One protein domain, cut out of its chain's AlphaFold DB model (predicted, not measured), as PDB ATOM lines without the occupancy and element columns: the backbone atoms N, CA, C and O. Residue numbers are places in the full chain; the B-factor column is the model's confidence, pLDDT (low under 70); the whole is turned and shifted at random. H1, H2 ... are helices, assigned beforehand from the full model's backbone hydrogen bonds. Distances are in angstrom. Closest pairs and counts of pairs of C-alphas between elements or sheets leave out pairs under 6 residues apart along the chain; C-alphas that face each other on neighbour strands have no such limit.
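What this domain is: This is residues 4 to 47 of the 50 residues of the protein "Cag pathogenicity island protein" of Helicobacter pylori FD703 (UniProt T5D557). One long helix, H1, reaches out as an arm from a small, loosely made head in which the short H2 and the longer H3 run side by side in opposite ways. Residues 4 to 14 of H1 stick out, and the last part of H1 makes a corner with H2. The printed part has 44 residues with three named helices in the order H1, H2, H3 and no named strand; the class is all helix. The whole is loose, with a radius of gyration of the C-alphas of 11.7 A, and spans 32 by 23 by 15 A.

Where its parts are: H1 holds residues 4 to 21 and is 25.8 A long from C-alpha 4 at (193.744, 312.408, 195.540) to C-alpha 21 at (190.015, 302.242, 218.996). H2 holds residues 23 to 29. H3 holds residues 33 to 45, 18.3 A long, and ends with C-alpha 45 at (194.379, 287.994, 214.114).

How they stand to each other: H1 and H2 only just touch, with 3 pairs of C-alphas within 8 A, and only at the corner by their link. H1 does so with residues 18 to 19 alone; the closest C-alphas, those of Phe 19 and Ile 26, are 6.5 A apart. Their lines stand at a steep tilt of 65 degrees, opposite ways. H2 and H3 are close but not clearly touching; their closest C-alphas, those of Lys 27 and Leu 36, are 6.5 A apart. They stand at a shallow tilt of 19 degrees, opposite ways. H1 and H3 are apart, but only just, at 8.1 A between their closest C-alphas. In H1, H2 and H3 every O i to N i+4 pair is within hydrogen-bond range.

The domain as a whole: The two C-alphas farthest apart, those of Ile 6 and Pro 33, are 32.5 A from each other. Without residues 4 to 14, which stand free, the body of 33 residues spans 21 by 19 by 12 A. The printed part has no cut, and the links H1 to H2 and H2 to H3 are tight. The mean pLDDT of the printed part is 87.1, and no printed residue is under 70.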
ATOM      1  N   SER A   4     194.612 313.562 195.291       86.38
ATOM      2  CA  SER A   4     193.744 312.408 195.540       86.38
ATOM      3  C   SER A   4     194.438 311.296 196.332       86.38
ATOM      4  O   SER A   4     193.825 310.674 197.194       86.38
ATOM      5  N   PHE A   5     195.729 311.068 196.096       88.81
ATOM      6  CA  PHE A   5     196.497 310.040 196.794       88.81
ATOM      7  C   PHE A   5     196.689 310.386 198.275       88.81
ATOM      8  O   PHE A   5     196.531 309.530 199.140       88.81
ATOM      9  N   ILE A   6     196.945 311.664 198.573       90.62
ATOM     10  CA  ILE A   6     197.096 312.165 199.945       90.62
ATOM     11  C   ILE A   6     195.777 312.018 200.710       90.62
ATOM     12  O   ILE A   6     195.764 311.485 201.817       90.62
ATOM     13  N   LEU A   7     194.654 312.401 200.093       90.06
ATOM     14  CA  LEU A   7     193.324 312.211 200.679       90.06
ATOM     15  C   LEU A   7     193.018 310.731 200.940       90.06
ATOM     16  O   LEU A   7     192.438 310.398 201.969       90.06
ATOM     17  N   THR A   8     193.459 309.837 200.053       90.88
ATOM     18  CA  THR A   8     193.262 308.390 200.226       90.88
ATOM     19  C   THR A   8     194.045 307.865 201.432       90.88
ATOM     20  O   THR A   8     193.498 307.110 202.231       90.88
ATOM     21  N   LEU A   9     195.295 308.303 201.611       93.00
ATOM     22  CA  LEU A   9     196.118 307.930 202.767       93.00
ATOM     23  C   LEU A   9     195.541 308.452 204.084       93.00
ATOM     24  O   LEU A   9     195.525 307.721 205.072       93.00
ATOM     25  N   ILE A  10     195.034 309.688 204.097       92.19
ATOM     26  CA  ILE A  10     194.397 310.276 205.282       92.19
ATOM     27  C   ILE A  10     193.140 309.484 205.656       92.19
ATOM     28  O   ILE A  10     192.997 309.072 206.808       92.19
ATOM     29  N   SER A  11     192.262 309.207 204.690       90.44
ATOM     30  CA  SER A  11     191.048 308.414 204.917       90.44
ATOM     31  C   SER A  11     191.363 306.998 205.396       90.44
ATOM     32  O   SER A  11     190.706 306.499 206.308       90.44
ATOM     33  N   LEU A  12     192.395 306.359 204.834       89.88
ATOM     34  CA  LEU A  12     192.837 305.033 205.262       89.88
ATOM     35  C   LEU A  12     193.389 305.062 206.694       89.88
ATOM     36  O   LEU A  12     193.062 304.191 207.499       89.88
ATOM     37  N   GLY A  13     194.185 306.078 207.034       91.00
ATOM     38  CA  GLY A  13     194.714 306.272 208.382       91.00
ATOM     39  C   GLY A  13     193.601 306.440 209.414       91.00
ATOM     40  O   GLY A  13     193.601 305.747 210.431       91.00
ATOM     41  N   LEU A  14     192.614 307.292 209.124       89.31
ATOM     42  CA  LEU A  14     191.436 307.486 209.974       89.31
ATOM     43  C   LEU A  14     190.618 306.199 210.118       89.31
ATOM     44  O   LEU A  14     190.220 305.852 211.229       89.31
ATOM     45  N   PHE A  15     190.418 305.461 209.023       86.88
ATOM     46  CA  PHE A  15     189.718 304.179 209.050       86.88
ATOM     47  C   PHE A  15     190.412 303.172 209.975       86.88
ATOM     48  O   PHE A  15     189.753 302.573 210.820       86.88
ATOM     49  N   LEU A  16     191.735 303.026 209.878       85.81
ATOM     50  CA  LEU A  16     192.506 302.130 210.749       85.81
ATOM     51  C   LEU A  16     192.449 302.561 212.222       85.81
ATOM     52  O   LEU A  16     192.392 301.713 213.114       85.81
ATOM     53  N   LEU A  17     192.423 303.871 212.480       88.12
ATOM     54  CA  LEU A  17     192.302 304.444 213.822       88.12
ATOM     55  C   LEU A  17     190.949 304.089 214.449       88.12
ATOM     56  O   LEU A  17     190.904 303.528 215.545       88.12
ATOM     57  N   VAL A  18     189.853 304.333 213.727       86.12
ATOM     58  CA  VAL A  18     188.497 303.958 214.160       86.12
ATOM     59  C   VAL A  18     188.388 302.443 214.312       86.12
ATOM     60  O   VAL A  18     187.876 301.964 215.320       86.12
ATOM     61  N   PHE A  19     188.935 301.674 213.370       83.88
ATOM     62  CA  PHE A  19     188.922 300.216 213.429       83.88
ATOM     63  C   PHE A  19     189.600 299.691 214.695       83.88
ATOM     64  O   PHE A  19     189.099 298.737 215.292       83.88
ATOM     65  N   ARG A  20     190.717 300.299 215.115       83.94
ATOM     66  CA  ARG A  20     191.455 299.904 216.319       83.94
ATOM     67  C   ARG A  20     190.748 300.344 217.600       83.94
ATOM     68  O   ARG A  20     190.480 299.497 218.451       83.94
ATOM     69  N   PHE A  21     190.444 301.633 217.731       86.06
ATOM     70  CA  PHE A  21     190.015 302.242 218.996       86.06
ATOM     71  C   PHE A  21     188.497 302.285 219.205       86.06
ATOM     72  O   PHE A  21     188.052 302.444 220.336       86.06
ATOM     73  N   GLN A  22     187.692 302.145 218.148       85.31
ATOM     74  CA  GLN A  22     186.227 302.198 218.221       85.31
ATOM     75  C   GLN A  22     185.571 301.013 217.493       85.31
ATOM     76  O   GLN A  22     184.844 301.198 216.510       85.31
ATOM     77  N   PRO A  23     185.794 299.773 217.967       82.06
ATOM     78  CA  PRO A  23     185.207 298.598 217.338       82.06
ATOM     79  C   PRO A  23     183.685 298.604 217.309       82.06
ATOM     80  O   PRO A  23     183.090 298.165 216.328       82.06
ATOM     81  N   GLU A  24     183.062 299.130 218.362       84.31
ATOM     82  CA  GLU A  24     181.606 299.214 218.512       84.31
ATOM     83  C   GLU A  24     180.963 299.961 217.338       84.31
ATOM     84  O   GLU A  24     179.940 299.546 216.794       84.31
ATOM     85  N   THR A  25     181.615 301.043 216.905       84.19
ATOM     86  CA  THR A  25     181.196 301.856 215.768       84.19
ATOM     87  C   THR A  25     181.212 301.017 214.497       84.19
ATOM     88  O   THR A  25     180.196 300.929 213.813       84.19
ATOM     89  N   ILE A  26     182.323 300.332 214.202       83.69
ATOM     90  CA  ILE A  26     182.435 299.514 212.984       83.69
ATOM     91  C   ILE A  26     181.432 298.357 213.002       83.69
ATOM     92  O   ILE A  26     180.721 298.162 212.017       83.69
ATOM     93  N   LYS A  27     181.291 297.654 214.131       84.00
ATOM     94  CA  LYS A  27     180.295 296.583 214.293       84.00
ATOM     95  C   LYS A  27     178.866 297.075 214.054       84.00
ATOM     96  O   LYS A  27     178.073 296.347 213.476       84.00
ATOM     97  N   LYS A  28     178.537 298.309 214.452       86.12
ATOM     98  CA  LYS A  28     177.213 298.916 214.229       86.12
ATOM     99  C   LYS A  28     176.946 299.256 212.759       86.12
ATOM    100  O   LYS A  28     175.795 299.218 212.326       86.12
ATOM    101  N   TYR A  29     177.981 299.621 212.004       83.81
ATOM    102  CA  TYR A  29     177.853 299.919 210.573       83.81
ATOM    103  C   TYR A  29     177.827 298.657 209.706       83.81
ATOM    104  O   TYR A  29     177.216 298.673 208.637       83.81
ATOM    105  N   ILE A  30     178.434 297.563 210.169       86.06
ATOM    106  CA  ILE A  30     178.382 296.272 209.490       86.06
ATOM    107  C   ILE A  30     177.044 295.592 209.795       86.06
ATOM    108  O   ILE A  30     176.817 295.083 210.887       86.06
ATOM    109  N   LYS A  31     176.142 295.589 208.810       82.50
ATOM    110  CA  LYS A  31     174.830 294.933 208.923       82.50
ATOM    111  C   LYS A  31     174.866 293.462 208.526       82.50
ATOM    112  O   LYS A  31     174.056 292.683 209.023       82.50
ATOM    113  N   ASP A  32     175.791 293.091 207.645       89.31
ATOM    114  CA  ASP A  32     175.904 291.725 207.161       89.31
ATOM    115  C   ASP A  32     176.657 290.835 208.160       89.31
ATOM    116  O   ASP A  32     177.784 291.146 208.558       89.31
ATOM    117  N   PRO A  33     176.087 289.682 208.552       86.00
ATOM    118  CA  PRO A  33     176.704 288.801 209.540       86.00
ATOM    119  C   PRO A  33     178.031 288.200 209.053       86.00
ATOM    120  O   PRO A  33     178.918 287.948 209.866       86.00
ATOM    121  N   LYS A  34     178.203 288.015 207.735       88.00
ATOM    122  CA  LYS A  34     179.466 287.544 207.137       88.00
ATOM    123  C   LYS A  34     180.585 288.572 207.288       88.00
ATOM    124  O   LYS A  34     181.687 288.225 207.707       88.00
ATOM    125  N   ASP A  35     180.280 289.832 207.005       87.31
ATOM    126  CA  ASP A  35     181.234 290.934 207.125       87.31
ATOM    127  C   ASP A  35     181.600 291.180 208.591       87.31
ATOM    128  O   ASP A  35     182.748 291.487 208.912       87.31
ATOM    129  N   LEU A  36     180.642 290.977 209.502       87.94
ATOM    130  CA  LEU A  36     180.875 291.094 210.937       87.94
ATOM    131  C   LEU A  36     181.818 289.993 211.431       87.94
ATOM    132  O   LEU A  36     182.710 290.248 212.242       87.94
ATOM    133  N   GLN A  37     181.639 288.770 210.931       89.19
ATOM    134  CA  GLN A  37     182.507 287.643 211.255       89.19
ATOM    135  C   GLN A  37     183.925 287.873 210.720       89.19
ATOM    136  O   GLN A  37     184.888 287.761 211.477       89.19
ATOM    137  N   PHE A  38     184.049 288.325 209.470       88.81
ATOM    138  CA  PHE A  38     185.329 288.705 208.870       88.81
ATOM    139  C   PHE A  38     186.040 289.816 209.658       88.81
ATOM    140  O   PHE A  38     187.240 289.734 209.924       88.81
ATOM    141  N   TYR A  39     185.298 290.837 210.086       87.06
ATOM    142  CA  TYR A  39     185.810 291.912 210.930       87.06
ATOM    143  C   TYR A  39     186.362 291.395 212.268       87.06
ATOM    144  O   TYR A  39     187.470 291.766 212.671       87.06
ATOM    145  N   ASN A  40     185.610 290.527 212.949       87.50
ATOM    146  CA  ASN A  40     186.025 289.946 214.224       87.50
ATOM    147  C   ASN A  40     187.272 289.062 214.059       87.50
ATOM    148  O   ASN A  40     188.203 289.165 214.861       87.50
ATOM    149  N   ASP A  41     187.337 288.261 212.995       90.38
ATOM    150  CA  ASP A  41     188.499 287.422 212.689       90.38
ATOM    151  C   ASP A  41     189.752 288.264 212.415       90.38
ATOM    152  O   ASP A  41     190.831 287.967 212.938       90.38
ATOM    153  N   LEU A  42     189.617 289.360 211.661       87.94
ATOM    154  CA  LEU A  42     190.706 290.308 211.420       87.94
ATOM    155  C   LEU A  42     191.196 290.969 212.711       87.94
ATOM    156  O   LEU A  42     192.406 291.045 212.942       87.94
ATOM    157  N   ARG A  43     190.283 291.426 213.575       87.00
ATOM    158  CA  ARG A  43     190.653 292.007 214.876       87.00
ATOM    159  C   ARG A  43     191.392 291.015 215.759       87.00
ATOM    160  O   ARG A  43     192.420 291.375 216.340       87.00
ATOM    161  N   LYS A  44     190.904 289.777 215.823       88.19
ATOM    162  CA  LYS A  44     191.519 288.698 216.600       88.19
ATOM    163  C   LYS A  44     192.914 288.365 216.078       88.19
ATOM    164  O   LYS A  44     193.851 288.276 216.867       88.19
ATOM    165  N   LYS A  45     193.080 288.252 214.757       88.88
ATOM    166  CA  LYS A  45     194.379 287.994 214.114       88.88
ATOM    167  C   LYS A  45     195.395 289.110 214.370       88.88
ATOM    168  O   LYS A  45     196.569 288.820 214.575       88.88
ATOM    169  N   ASN A  46     194.947 290.364 214.407       83.94
ATOM    170  CA  ASN A  46     195.808 291.522 214.665       83.94
ATOM    171  C   ASN A  46     196.092 291.755 216.159       83.94
ATOM    172  O   ASN A  46     196.830 292.680 216.501       83.94
ATOM    173  N   GLY A  47     195.505 290.950 217.052       81.19
ATOM    174  CA  GLY A  47     195.673 291.088 218.498       81.19
ATOM    175  C   GLY A  47     195.081 292.381 219.062       81.19
ATOM    176  O   GLY A  47     195.515 292.828 220.117       81.19
TER     177      GLY A  47